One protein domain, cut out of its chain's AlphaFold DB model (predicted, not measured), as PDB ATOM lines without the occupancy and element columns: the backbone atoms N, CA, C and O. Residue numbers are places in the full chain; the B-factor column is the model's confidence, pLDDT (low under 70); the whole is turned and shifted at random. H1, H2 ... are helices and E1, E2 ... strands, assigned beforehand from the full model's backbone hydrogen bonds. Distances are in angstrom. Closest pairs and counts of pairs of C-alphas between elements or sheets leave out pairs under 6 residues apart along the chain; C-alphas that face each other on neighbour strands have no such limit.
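Overview. This is residues 6 to 48 of the 203 residues of the protein "LysM domain-containing protein" of Peptococcaceae bacterium CEB3 (UniProt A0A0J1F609). Two short helices, H1 and H2, stand nearly at a right angle to each other, and a long loop, residues 32 to 44, folds back from H2 to bring the short strand E1 beside residues 6 to 7, near the start of the printed part. The two ends of the printed part come near each other in a small rounded body. The printed part has 43 residues, with two named helices and one named strand in the order H1, H2, E1; under half of the residues are in named elements, and the class is mostly helix. It is compact, with a radius of gyration of the C-alphas of 9.0 A and spans of 21 by 21 by 16 A.

Along the chain. Start at C-alpha 6, at (-53.639, -47.055, -37.964). Go on to C-alpha 14 at (-48.045, -39.489, -44.522), where H1, residues 14 to 21, begins; it is 10.2 A long. H2, residues 25 to 31, measures 9.8 A. E1, residues 45 to 47, measures 6.8 A and ends at C-alpha 47, at (-47.235, -47.899, -37.535).

Arrangement. Look at Phe 14 and Cys 25: their C-alphas, 5.7 A apart, are the closest of H1 and H2, which touch. Their lines are about perpendicular, at 84 degrees. In H1 and H2 every O i to N i+4 pair is within hydrogen-bond range. The closest C-alphas of H2 and E1, those of Ala 31 and Val 47, are 6.1 A apart. H1 and E1 are apart. E1 pairs with no named strand, but residues 6 to 7 pair with its residues 45 to 46, antiparallel.

Size, cuts and confidence. Pro 10 and Arg 30 have the two C-alphas farthest apart, 22.0 A. The C-alphas of Tyr 6 and Leu 48, first and last printed, are 6.9 A apart. The printed part has no cut. The link from H1 to H2 is tight, with 3 residues; that from H2 to E1 is long, with 13. In the B-factor column the model's mean pLDDT of the printed part is 77.0, and residues 15 to 16, 18 to 27 and 37 are under 70.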
ATOM      1  N   TYR A   6     -52.518 -47.713 -37.300       86.12
ATOM      2  CA  TYR A   6     -53.639 -47.055 -37.964       86.12
ATOM      3  C   TYR A   6     -53.842 -47.660 -39.350       86.12
ATOM      4  O   TYR A   6     -52.886 -48.119 -39.964       86.12
ATOM      5  N   VAL A   7     -55.082 -47.697 -39.827       89.44
ATOM      6  CA  VAL A   7     -55.423 -48.245 -41.143       89.44
ATOM      7  C   VAL A   7     -55.707 -47.086 -42.089       89.44
ATOM      8  O   VAL A   7     -56.598 -46.289 -41.803       89.44
ATOM      9  N   ILE A   8     -54.963 -47.006 -43.194       87.62
ATOM     10  CA  ILE A   8     -55.088 -45.950 -44.207       87.62
ATOM     11  C   ILE A   8     -56.516 -45.880 -44.741       87.62
ATOM     12  O   ILE A   8     -57.078 -46.883 -45.189       87.62
ATOM     13  N   GLN A   9     -57.075 -44.675 -44.745       86.44
ATOM     14  CA  GLN A   9     -58.351 -44.346 -45.362       86.44
ATOM     15  C   GLN A   9     -58.147 -43.640 -46.713       86.44
ATOM     16  O   GLN A   9     -57.047 -43.168 -47.015       86.44
ATOM     17  N   PRO A  10     -59.183 -43.572 -47.571       83.38
ATOM     18  CA  PRO A  10     -59.094 -42.841 -48.830       83.38
ATOM     19  C   PRO A  10     -58.681 -41.381 -48.608       83.38
ATOM     20  O   PRO A  10     -59.319 -40.664 -47.844       83.38
ATOM     21  N   GLY A  11     -57.629 -40.946 -49.303       79.00
ATOM     22  CA  GLY A  11     -57.098 -39.583 -49.205       79.00
ATOM     23  C   GLY A  11     -56.030 -39.382 -48.127       79.00
ATOM     24  O   GLY A  11     -55.429 -38.312 -48.087       79.00
ATOM     25  N   ASP A  12     -55.738 -40.392 -47.304       78.69
ATOM     26  CA  ASP A  12     -54.647 -40.309 -46.337       78.69
ATOM     27  C   ASP A  12     -53.285 -40.288 -47.043       78.69
ATOM     28  O   ASP A  12     -52.989 -41.070 -47.947       78.69
ATOM     29  N   THR A  13     -52.420 -39.397 -46.573       79.56
ATOM     30  CA  THR A  13     -51.008 -39.321 -46.957       79.56
ATOM     31  C   THR A  13     -50.178 -39.219 -45.689       79.56
ATOM     32  O   THR A  13     -50.654 -38.666 -44.700       79.56
ATOM     33  N   PHE A  14     -48.922 -39.677 -45.691       74.25
ATOM     34  CA  PHE A  14     -48.045 -39.489 -44.522       74.25
ATOM     35  C   PHE A  14     -47.951 -38.026 -44.081       74.25
ATOM     36  O   PHE A  14     -47.837 -37.771 -42.889       74.25
ATOM     37  N   TYR A  15     -48.106 -37.082 -45.010       67.62
ATOM     38  CA  TYR A  15     -48.230 -35.663 -44.696       67.62
ATOM     39  C   TYR A  15     -49.453 -35.351 -43.819       67.62
ATOM     40  O   TYR A  15     -49.308 -34.778 -42.740       67.62
ATOM     41  N   LEU A  16     -50.652 -35.771 -44.235       67.94
ATOM     42  CA  LEU A  16     -51.886 -35.534 -43.475       67.94
ATOM     43  C   LEU A  16     -51.899 -36.292 -42.140       67.94
ATOM     44  O   LEU A  16     -52.404 -35.783 -41.141       67.94
ATOM     45  N   LEU A  17     -51.309 -37.487 -42.098       71.94
ATOM     46  CA  LEU A  17     -51.197 -38.272 -40.868       71.94
ATOM     47  C   LEU A  17     -50.198 -37.654 -39.880       71.94
ATOM     48  O   LEU A  17     -50.495 -37.576 -38.688       71.94
ATOM     49  N   ALA A  18     -49.070 -37.135 -40.370       69.12
ATOM     50  CA  ALA A  18     -48.114 -36.380 -39.565       69.12
ATOM     51  C   ALA A  18     -48.714 -35.072 -39.036       69.12
ATOM     52  O   ALA A  18     -48.518 -34.732 -37.875       69.12
ATOM     53  N   GLN A  19     -49.525 -34.374 -39.833       56.75
ATOM     54  CA  GLN A  19     -50.252 -33.195 -39.359       56.75
ATOM     55  C   GLN A  19     -51.268 -33.549 -38.263       56.75
ATOM     56  O   GLN A  19     -51.443 -32.799 -37.306       56.75
ATOM     57  N   ARG A  20     -51.942 -34.697 -38.391       63.03
ATOM     58  CA  ARG A  20     -53.011 -35.115 -37.478       63.03
ATOM     59  C   ARG A  20     -52.505 -35.672 -36.149       63.03
ATOM     60  O   ARG A  20     -53.146 -35.458 -35.124       63.03
ATOM     61  N   TRP A  21     -51.414 -36.433 -36.166       67.94
ATOM     62  CA  TRP A  21     -50.899 -37.133 -34.983       67.94
ATOM     63  C   TRP A  21     -49.502 -36.684 -34.555       67.94
ATOM     64  O   TRP A  21     -48.991 -37.195 -33.561       67.94
ATOM     65  N   GLY A  22     -48.912 -35.721 -35.262       62.81
ATOM     66  CA  GLY A  22     -47.586 -35.175 -34.999       62.81
ATOM     67  C   GLY A  22     -46.458 -35.907 -35.734       62.81
ATOM     68  O   GLY A  22     -46.647 -36.942 -36.386       62.81
ATOM     69  N   GLY A  23     -45.247 -35.367 -35.587       66.75
ATOM     70  CA  GLY A  23     -44.030 -35.882 -36.219       66.75
ATOM     71  C   GLY A  23     -43.783 -35.335 -37.623       66.75
ATOM     72  O   GLY A  23     -44.543 -34.518 -38.138       66.75
ATOM     73  N   THR A  24     -42.698 -35.793 -38.247       64.44
ATOM     74  CA  THR A  24     -42.347 -35.446 -39.632       64.44
ATOM     75  C   THR A  24     -42.645 -36.600 -40.588       64.44
ATOM     76  O   THR A  24     -42.663 -37.758 -40.173       64.44
ATOM     77  N   CYS A  25     -42.821 -36.326 -41.887       66.00
ATOM     78  CA  CYS A  25     -42.952 -37.389 -42.894       66.00
ATOM     79  C   CYS A  25     -41.805 -38.412 -42.806       66.00
ATOM     80  O   CYS A  25     -42.049 -39.605 -42.953       66.00
ATOM     81  N   ASP A  26     -40.586 -37.965 -42.495       65.69
ATOM     82  CA  ASP A  26     -39.422 -38.838 -42.325       65.69
ATOM     83  C   ASP A  26     -39.555 -39.763 -41.110       65.69
ATOM     84  O   ASP A  26     -39.151 -40.922 -41.179       65.69
ATOM     85  N   ASP A  27     -40.152 -39.301 -40.009       69.62
ATOM     86  CA  ASP A  27     -40.420 -40.151 -38.842       69.62
ATOM     87  C   ASP A  27     -41.478 -41.210 -39.166       69.62
ATOM     88  O   ASP A  27     -41.342 -42.372 -38.776       69.62
ATOM     89  N   TRP A  28     -42.497 -40.835 -39.943       76.56
ATOM     90  CA  TRP A  28     -43.518 -41.753 -40.445       76.56
ATOM     91  C   TRP A  28     -42.949 -42.771 -41.438       76.56
ATOM     92  O   TRP A  28     -43.288 -43.952 -41.365       76.56
ATOM     93  N   MET A  29     -42.028 -42.354 -42.306       78.25
ATOM     94  CA  MET A  29     -41.283 -43.238 -43.208       78.25
ATOM     95  C   MET A  29     -40.349 -44.177 -42.449       78.25
ATOM     96  O   MET A  29     -40.291 -45.367 -42.745       78.25
ATOM     97  N   ARG A  30     -39.644 -43.671 -41.434       78.00
ATOM     98  CA  ARG A  30     -38.727 -44.464 -40.605       78.00
ATOM     99  C   ARG A  30     -39.473 -45.490 -39.756       78.00
ATOM    100  O   ARG A  30     -38.969 -46.592 -39.561       78.00
ATOM    101  N   ALA A  31     -40.669 -45.148 -39.282       81.19
ATOM    102  CA  ALA A  31     -41.560 -46.081 -38.599       81.19
ATOM    103  C   ALA A  31     -42.158 -47.133 -39.552       81.19
ATOM    104  O   ALA A  31     -42.525 -48.220 -39.105       81.19
ATOM    105  N   ASN A  32     -42.227 -46.835 -40.856       86.69
ATOM    106  CA  ASN A  32     -42.838 -47.680 -41.883       86.69
ATOM    107  C   ASN A  32     -41.922 -47.885 -43.103       86.69
ATOM    108  O   ASN A  32     -42.298 -47.521 -44.218       86.69
ATOM    109  N   PRO A  33     -40.741 -48.509 -42.942       81.75
ATOM    110  CA  PRO A  33     -39.754 -48.617 -44.019       81.75
ATOM    111  C   PRO A  33     -40.215 -49.491 -45.197       81.75
ATOM    112  O   PRO A  33     -39.626 -49.437 -46.272       81.75
ATOM    113  N   LEU A  34     -41.252 -50.312 -44.998       81.31
ATOM    114  CA  LEU A  34     -41.823 -51.190 -46.022       81.31
ATOM    115  C   LEU A  34     -42.917 -50.512 -46.858       81.31
ATOM    116  O   LEU A  34     -43.372 -51.093 -47.839       81.31
ATOM    117  N   LEU A  35     -43.350 -49.310 -46.470       83.12
ATOM    118  CA  LEU A  35     -44.416 -48.584 -47.146       83.12
ATOM    119  C   LEU A  35     -43.831 -47.524 -48.066       83.12
ATOM    120  O   LEU A  35     -42.930 -46.778 -47.688       83.12
ATOM    121  N   ASN A  36     -44.386 -47.427 -49.271       78.25
ATOM    122  CA  ASN A  36     -44.042 -46.351 -50.182       78.25
ATOM    123  C   ASN A  36     -44.936 -45.127 -49.889       78.25
ATOM    124  O   ASN A  36     -46.146 -45.201 -50.112       78.25
ATOM    125  N   PRO A  37     -44.371 -43.981 -49.464       69.88
ATOM    126  CA  PRO A  37     -45.140 -42.775 -49.132       69.88
ATOM    127  C   PRO A  37     -45.959 -42.220 -50.298       69.88
ATOM    128  O   PRO A  37     -46.968 -41.557 -50.082       69.88
ATOM    129  N   GLN A  38     -45.513 -42.475 -51.531       73.94
ATOM    130  CA  GLN A  38     -46.169 -42.004 -52.752       73.94
ATOM    131  C   GLN A  38     -47.266 -42.959 -53.241       73.94
ATOM    132  O   GLN A  38     -47.986 -42.629 -54.179       73.94
ATOM    133  N   SER A  39     -47.398 -44.149 -52.645       78.31
ATOM    134  CA  SER A  39     -48.387 -45.154 -53.057       78.31
ATOM    135  C   SER A  39     -48.976 -45.927 -51.871       78.31
ATOM    136  O   SER A  39     -49.020 -47.157 -51.873       78.31
ATOM    137  N   LEU A  40     -49.471 -45.193 -50.871       82.06
ATOM    138  CA  LEU A  40     -50.220 -45.774 -49.754       82.06
ATOM    139  C   LEU A  40     -51.542 -46.373 -50.241       82.06
ATOM    140  O   LEU A  40     -52.300 -45.721 -50.966       82.06
ATOM    141  N   ARG A  41     -51.836 -47.613 -49.836       83.19
ATOM    142  CA  ARG A  41     -53.083 -48.291 -50.207       83.19
ATOM    143  C   ARG A  41     -54.118 -48.152 -49.102       83.19
ATOM    144  O   ARG A  41     -53.831 -48.351 -47.928       83.19
ATOM    145  N   VAL A  42     -55.359 -47.868 -49.484       84.88
ATOM    146  CA  VAL A  42     -56.486 -47.883 -48.542       84.88
ATOM    147  C   VAL A  42     -56.621 -49.278 -47.931       84.88
ATOM    148  O   VAL A  42     -56.595 -50.276 -48.651       84.88
ATOM    149  N   GLY A  43     -56.759 -49.347 -46.607       83.31
ATOM    150  CA  GLY A  43     -56.790 -50.602 -45.851       83.31
ATOM    151  C   GLY A  43     -55.418 -51.094 -45.378       83.31
ATOM    152  O   GLY A  43     -55.347 -52.071 -44.634       83.31
ATOM    153  N   GLU A  44     -54.331 -50.425 -45.763       85.00
ATOM    154  CA  GLU A  44     -52.981 -50.766 -45.320       85.00
ATOM    155  C   GLU A  44     -52.736 -50.303 -43.879       85.00
ATOM    156  O   GLU A  44     -53.129 -49.204 -43.485       85.00
ATOM    157  N   ALA A  45     -52.107 -51.157 -43.068       87.56
ATOM    158  CA  ALA A  45     -51.808 -50.844 -41.677       87.56
ATOM    159  C   ALA A  45     -50.455 -50.131 -41.567       87.56
ATOM    160  O   ALA A  45     -49.421 -50.693 -41.920       87.56
ATOM    161  N   VAL A  46     -50.466 -48.925 -41.009       87.25
ATOM    162  CA  VAL A  46     -49.278 -48.116 -40.730       87.25
ATOM    163  C   VAL A  46     -49.005 -48.086 -39.238       87.25
ATOM    164  O   VAL A  46     -49.915 -48.051 -38.408       87.25
ATOM    165  N   VAL A  47     -47.732 -48.098 -38.887       86.81
ATOM    166  CA  VAL A  47     -47.235 -47.899 -37.535       86.81
ATOM    167  C   VAL A  47     -47.114 -46.404 -37.278       86.81
ATOM    168  O   VAL A  47     -46.444 -45.688 -38.019       86.81
ATOM    169  N   LEU A  48     -47.756 -45.929 -36.215       80.19
ATOM    170  CA  LEU A  48     -47.553 -44.568 -35.742       80.19
ATOM    171  C   LEU A  48     -46.143 -44.473 -35.151       80.19
ATOM    172  O   LEU A  48     -45.784 -45.323 -34.324       80.19
TER     173      LEU A  48